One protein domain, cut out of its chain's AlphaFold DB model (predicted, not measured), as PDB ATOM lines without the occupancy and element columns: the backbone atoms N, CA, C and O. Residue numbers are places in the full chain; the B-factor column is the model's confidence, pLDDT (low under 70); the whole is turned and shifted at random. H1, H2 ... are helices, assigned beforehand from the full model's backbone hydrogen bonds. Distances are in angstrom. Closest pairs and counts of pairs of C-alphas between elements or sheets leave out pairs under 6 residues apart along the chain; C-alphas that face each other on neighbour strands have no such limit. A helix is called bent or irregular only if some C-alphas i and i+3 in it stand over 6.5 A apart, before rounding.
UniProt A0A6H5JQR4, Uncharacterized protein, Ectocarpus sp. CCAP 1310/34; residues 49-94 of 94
ATOM      1  N   THR A  49     -10.298 -25.304   5.417       84.81
ATOM      2  CA  THR A  49     -10.429 -24.868   6.818       84.81
ATOM      3  C   THR A  49     -11.747 -25.324   7.435       84.81
ATOM      4  O   THR A  49     -11.866 -25.447   8.651       84.81
ATOM      5  N   ASN A  50     -12.734 -25.626   6.587       84.25
ATOM      6  CA  ASN A  50     -14.088 -25.976   6.988       84.25
ATOM      7  C   ASN A  50     -14.477 -27.392   6.557       84.25
ATOM      8  O   ASN A  50     -14.154 -27.855   5.461       84.25
ATOM      9  N   VAL A  51     -15.308 -28.044   7.374       83.81
ATOM     10  CA  VAL A  51     -15.839 -29.387   7.084       83.81
ATOM     11  C   VAL A  51     -16.659 -29.424   5.787       83.81
ATOM     12  O   VAL A  51     -16.613 -30.407   5.047       83.81
ATOM     13  N   SER A  52     -17.384 -28.346   5.472       84.00
ATOM     14  CA  SER A  52     -18.142 -28.237   4.216       84.00
ATOM     15  C   SER A  52     -17.220 -28.218   2.987       84.00
ATOM     16  O   SER A  52     -17.433 -28.970   2.035       84.00
ATOM     17  N   GLN A  53     -16.134 -27.437   3.044       85.06
ATOM     18  CA  GLN A  53     -15.124 -27.375   1.980       85.06
ATOM     19  C   GLN A  53     -14.428 -28.725   1.798       85.06
ATOM     20  O   GLN A  53     -14.270 -29.192   0.673       85.06
ATOM     21  N   LEU A  54     -14.092 -29.393   2.906       86.19
ATOM     22  CA  LEU A  54     -13.519 -30.734   2.883       86.19
ATOM     23  C   LEU A  54     -14.460 -31.739   2.197       86.19
ATOM     24  O   LEU A  54     -14.017 -32.488   1.332       86.19
ATOM     25  N   ARG A  55     -15.764 -31.739   2.513       85.62
ATOM     26  CA  ARG A  55     -16.748 -32.614   1.841       85.62
ATOM     27  C   ARG A  55     -16.854 -32.328   0.340       85.62
ATOM     28  O   ARG A  55     -16.902 -33.273  -0.443       85.62
ATOM     29  N   SER A  56     -16.846 -31.054  -0.053       86.69
ATOM     30  CA  SER A  56     -16.873 -30.648  -1.466       86.69
ATOM     31  C   SER A  56     -15.636 -31.149  -2.226       86.69
ATOM     32  O   SER A  56     -15.758 -31.799  -3.265       86.69
ATOM     33  N   LEU A  57     -14.441 -30.962  -1.652       86.50
ATOM     34  CA  LEU A  57     -13.184 -31.446  -2.225       86.50
ATOM     35  C   LEU A  57     -13.170 -32.977  -2.373       86.50
ATOM     36  O   LEU A  57     -12.766 -33.498  -3.413       86.50
ATOM     37  N   LEU A  58     -13.645 -33.704  -1.356       86.75
ATOM     38  CA  LEU A  58     -13.751 -35.165  -1.396       86.75
ATOM     39  C   LEU A  58     -14.719 -35.654  -2.478       86.75
ATOM     40  O   LEU A  58     -14.432 -36.655  -3.137       86.75
ATOM     41  N   GLY A  59     -15.829 -34.942  -2.693       86.88
ATOM     42  CA  GLY A  59     -16.758 -35.212  -3.789       86.88
ATOM     43  C   GLY A  59     -16.073 -35.097  -5.152       86.88
ATOM     44  O   GLY A  59     -16.123 -36.033  -5.951       86.88
ATOM     45  N   SER A  60     -15.339 -34.006  -5.374       86.75
ATOM     46  CA  SER A  60     -14.578 -33.786  -6.611       86.75
ATOM     47  C   SER A  60     -13.473 -34.829  -6.821       86.75
ATOM     48  O   SER A  60     -13.299 -35.345  -7.923       86.75
ATOM     49  N   LEU A  61     -12.756 -35.216  -5.761       86.38
ATOM     50  CA  LEU A  61     -11.740 -36.277  -5.813       86.38
ATOM     51  C   LEU A  61     -12.340 -37.657  -6.114       86.38
ATOM     52  O   LEU A  61     -11.684 -38.488  -6.745       86.38
ATOM     53  N   SER A  62     -13.579 -37.913  -5.688       86.50
ATOM     54  CA  SER A  62     -14.268 -39.176  -5.964       86.50
ATOM     55  C   SER A  62     -14.493 -39.401  -7.461       86.50
ATOM     56  O   SER A  62     -14.458 -40.549  -7.906       86.50
ATOM     57  N   TYR A  63     -14.656 -38.335  -8.251       85.38
ATOM     58  CA  TYR A  63     -14.773 -38.427  -9.710       85.38
ATOM     59  C   TYR A  63     -13.524 -39.061 -10.350       85.38
ATOM     60  O   TYR A  63     -13.624 -39.922 -11.222       85.38
ATOM     61  N   TYR A  64     -12.336 -38.737  -9.832       84.00
ATOM     62  CA  TYR A  64     -11.052 -39.251 -10.321       84.00
ATOM     63  C   TYR A  64     -10.550 -40.493  -9.573       84.00
ATOM     64  O   TYR A  64      -9.398 -40.896  -9.737       84.00
ATOM     65  N   ARG A  65     -11.400 -41.151  -8.772       83.12
ATOM     66  CA  ARG A  65     -11.011 -42.295  -7.928       83.12
ATOM     67  C   ARG A  65     -10.347 -43.436  -8.706       83.12
ATOM     68  O   ARG A  65      -9.469 -44.091  -8.154       83.12
ATOM     69  N   LYS A  66     -10.713 -43.649  -9.977       83.31
ATOM     70  CA  LYS A  66     -10.101 -44.670 -10.854       83.31
ATOM     71  C   LYS A  66      -8.598 -44.453 -11.083       83.31
ATOM     72  O   LYS A  66      -7.877 -45.420 -11.289       83.31
ATOM     73  N   PHE A  67      -8.126 -43.210 -10.995       82.75
ATOM     74  CA  PHE A  67      -6.719 -42.839 -11.190       82.75
ATOM     75  C   PHE A  67      -5.938 -42.731  -9.872       82.75
ATOM     76  O   PHE A  67      -4.709 -42.694  -9.870       82.75
ATOM     77  N   LEU A  68      -6.636 -42.691  -8.734       82.62
ATOM     78  CA  LEU A  68      -6.043 -42.490  -7.414       82.62
ATOM     79  C   LEU A  68      -5.862 -43.828  -6.687       82.62
ATOM     80  O   LEU A  68      -6.760 -44.314  -5.993       82.62
ATOM     81  N   LYS A  69      -4.664 -44.411  -6.797       85.50
ATOM     82  CA  LYS A  69      -4.307 -45.632  -6.057       85.50
ATOM     83  C   LYS A  69      -4.444 -45.412  -4.544       85.50
ATOM     84  O   LYS A  69      -3.972 -44.412  -4.000       85.50
ATOM     85  N   ASN A  70      -5.078 -46.364  -3.858       84.00
ATOM     86  CA  ASN A  70      -5.231 -46.395  -2.396       84.00
ATOM     87  C   ASN A  70      -5.927 -45.167  -1.777       84.00
ATOM     88  O   ASN A  70      -5.742 -44.871  -0.596       84.00
ATOM     89  N   MET A  71      -6.777 -44.475  -2.540       85.06
ATOM     90  CA  MET A  71      -7.527 -43.312  -2.054       85.06
ATOM     91  C   MET A  71      -8.378 -43.642  -0.816       85.06
ATOM     92  O   MET A  71      -8.396 -42.875   0.141       85.06
ATOM     93  N   SER A  72      -8.994 -44.828  -0.768       82.62
ATOM     94  CA  SER A  72      -9.791 -45.260   0.389       82.62
ATOM     95  C   SER A  72      -8.971 -45.369   1.680       82.62
ATOM     96  O   SER A  72      -9.447 -44.934   2.727       82.62
ATOM     97  N   ALA A  73      -7.741 -45.889   1.609       86.25
ATOM     98  CA  ALA A  73      -6.860 -45.990   2.771       86.25
ATOM     99  C   ALA A  73      -6.448 -44.599   3.278       86.25
ATOM    100  O   ALA A  73      -6.514 -44.338   4.477       86.25
ATOM    101  N   LYS A  74      -6.116 -43.682   2.359       84.75
ATOM    102  CA  LYS A  74      -5.752 -42.292   2.687       84.75
ATOM    103  C   LYS A  74      -6.923 -41.485   3.258       84.75
ATOM    104  O   LYS A  74      -6.724 -40.660   4.140       84.75
ATOM    105  N   LEU A  75      -8.147 -41.739   2.790       85.50
ATOM    106  CA  LEU A  75      -9.354 -41.052   3.262       85.50
ATOM    107  C   LEU A  75      -9.947 -41.628   4.549       85.50
ATOM    108  O   LEU A  75     -10.794 -40.983   5.164       85.50
ATOM    109  N   LYS A  76      -9.529 -42.823   4.977       86.38
ATOM    110  CA  LYS A  76     -10.016 -43.473   6.201       86.38
ATOM    111  C   LYS A  76      -9.976 -42.560   7.444       86.38
ATOM    112  O   LYS A  76     -11.028 -42.432   8.076       86.38
ATOM    113  N   PRO A  77      -8.853 -41.893   7.793       86.50
ATOM    114  CA  PRO A  77      -8.814 -40.993   8.949       86.50
ATOM    115  C   PRO A  77      -9.758 -39.794   8.789       86.50
ATOM    116  O   PRO A  77     -10.489 -39.451   9.714       86.50
ATOM    117  N   ILE A  78      -9.820 -39.216   7.589       85.94
ATOM    118  CA  ILE A  78     -10.664 -38.056   7.285       85.94
ATOM    119  C   ILE A  78     -12.150 -38.412   7.433       85.94
ATOM    120  O   ILE A  78     -12.913 -37.693   8.076       85.94
ATOM    121  N   ASN A  79     -12.566 -39.563   6.907       85.56
ATOM    122  CA  ASN A  79     -13.944 -40.039   7.019       85.56
ATOM    123  C   ASN A  79     -14.335 -40.358   8.470       85.56
ATOM    124  O   ASN A  79     -15.471 -40.095   8.870       85.56
ATOM    125  N   ALA A  80     -13.404 -40.880   9.276       86.19
ATOM    126  CA  ALA A  80     -13.631 -41.097  10.704       86.19
ATOM    127  C   ALA A  80     -13.842 -39.768  11.453       86.19
ATOM    128  O   ALA A  80     -14.784 -39.651  12.241       86.19
ATOM    129  N   MET A  81     -13.035 -38.742  11.151       83.25
ATOM    130  CA  MET A  81     -13.208 -37.390  11.699       83.25
ATOM    131  C   MET A  81     -14.565 -36.786  11.308       83.25
ATOM    132  O   MET A  81     -15.287 -36.283  12.170       83.25
ATOM    133  N   LEU A  82     -14.964 -36.908  10.037       84.75
ATOM    134  CA  LEU A  82     -16.258 -36.421   9.541       84.75
ATOM    135  C   LEU A  82     -17.454 -37.114  10.213       84.75
ATOM    136  O   LEU A  82     -18.476 -36.473  10.466       84.75
ATOM    137  N   LYS A  83     -17.341 -38.414  10.514       83.62
ATOM    138  CA  LYS A  83     -18.385 -39.175  11.220       83.62
ATOM    139  C   LYS A  83     -18.516 -38.729  12.679       83.62
ATOM    140  O   LYS A  83     -19.635 -38.594  13.171       83.62
ATOM    141  N   ARG A  84     -17.391 -38.455  13.352       82.06
ATOM    142  CA  ARG A  84     -17.372 -37.936  14.728       82.06
ATOM    143  C   ARG A  84     -18.013 -36.551  14.818       82.06
ATOM    144  O   ARG A  84     -18.857 -36.346  15.680       82.06
ATOM    145  N   GLU A  85     -17.678 -35.638  13.906       80.81
ATOM    146  CA  GLU A  85     -18.282 -34.295  13.849       80.81
ATOM    147  C   GLU A  85     -19.811 -34.363  13.709       80.81
ATOM    148  O   GLU A  85     -20.541 -33.679  14.429       80.81
ATOM    149  N   ARG A  86     -20.309 -35.258  12.847       79.81
ATOM    150  CA  ARG A  86     -21.750 -35.473  12.664       79.81
ATOM    151  C   ARG A  86     -22.438 -35.950  13.946       79.81
ATOM    152  O   ARG A  86     -23.511 -35.454  14.268       79.81
ATOM    153  N   SER A  87     -21.810 -36.877  14.674       78.75
ATOM    154  CA  SER A  87     -22.326 -37.394  15.949       78.75
ATOM    155  C   SER A  87     -22.318 -36.354  17.073       78.75
ATOM    156  O   SER A  87     -23.152 -36.434  17.971       78.75
ATOM    157  N   LEU A  88     -21.374 -35.409  17.062       76.19
ATOM    158  CA  LEU A  88     -21.335 -34.314  18.035       76.19
ATOM    159  C   LEU A  88     -22.438 -33.294  17.751       76.19
ATOM    160  O   LEU A  88     -23.126 -32.869  18.671       76.19
ATOM    161  N   ARG A  89     -22.667 -32.964  16.473       73.00
ATOM    162  CA  ARG A  89     -23.772 -32.085  16.075       73.00
ATOM    163  C   ARG A  89     -25.138 -32.677  16.389       73.00
ATOM    164  O   ARG A  89     -25.986 -31.946  16.865       73.00
ATOM    165  N   SER A  90     -25.355 -33.977  16.178       73.25
ATOM    166  CA  SER A  90     -26.649 -34.594  16.509       73.25
ATOM    167  C   SER A  90     -26.945 -34.598  18.011       73.25
ATOM    168  O   SER A  90     -28.105 -34.601  18.386       73.25
ATOM    169  N   ARG A  91     -25.910 -34.589  18.862       70.38
ATOM    170  CA  ARG A  91     -26.037 -34.542  20.330       70.38
ATOM    171  C   ARG A  91     -26.249 -33.140  20.903       70.38
ATOM    172  O   ARG A  91     -26.601 -33.035  22.062       70.38
ATOM    173  N   LEU A  92     -25.997 -32.084  20.130       64.19
ATOM    174  CA  LEU A  92     -26.208 -30.689  20.550       64.19
ATOM    175  C   LEU A  92     -27.634 -30.188  20.256       64.19
ATOM    176  O   LEU A  92     -27.968 -29.066  20.619       64.19
ATOM    177  N   ILE A  93     -28.444 -30.988  19.557       57.81
ATOM    178  CA  ILE A  93     -29.796 -30.638  19.087       57.81
ATOM    179  C   ILE A  93     -30.838 -31.609  19.692       57.81
ATOM    180  O   ILE A  93     -31.950 -31.736  19.192       57.81
ATOM    181  N   THR A  94     -30.465 -32.352  20.736       49.78
ATOM    182  CA  THR A  94     -31.328 -33.225  21.550       49.78
ATOM    183  C   THR A  94     -31.092 -32.865  23.002       49.78
ATOM    184  O   THR A  94     -32.088 -32.798  23.747       49.78
TER     185      THR A  94
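Overview. This is residues 49 to 94 of the 94 residues of an uncharacterized protein of Ectocarpus sp. CCAP 1310/34 (UniProt A0A6H5JQR4). A long, kinked helix, H2, has a shorter helix, H1, folded back loosely beside its first part; the link turns in an open loop at one end, and residues 86 to 94 stick out at the other, adding to the length. The printed part has 46 residues with two named helices, H1 then H2, and no named strand: all helix. It is loose, with a radius of gyration of the C-alphas of 12.7 A, and spans 42 by 18 by 16 A.

Arrangement. H2, residues 71 to 91, has a kink of 38 degrees near residue 78 and is irregular, with C-alphas 74 and 77 7.1 A apart. H1, residues 51 to 63, is close to H2 but not clearly touching; their closest C-alphas, of Val 51 and Leu 82, are 7.5 A apart. They run opposite ways at a shallow tilt of 34.8 degrees, only just short of steep. Of the O i to N i+4 pairs, 8 of 9 in H1 and 15 of 17 in H2 are within hydrogen-bond range.

Along the chain. H2 measures 30.3 A from C-alpha 71 to C-alpha 91 at (-26.037, -34.542, 20.330). H1 measures 19.1 A from C-alpha 51 at (-15.839, -29.387, 7.084) to C-alpha 63.

Size, cuts and confidence. The C-alphas farthest apart, of Phe 67 and Thr 94, are 42.1 A apart. The printed part has no cut, and the link is short. Residues 92 to 94 have pLDDT under 70.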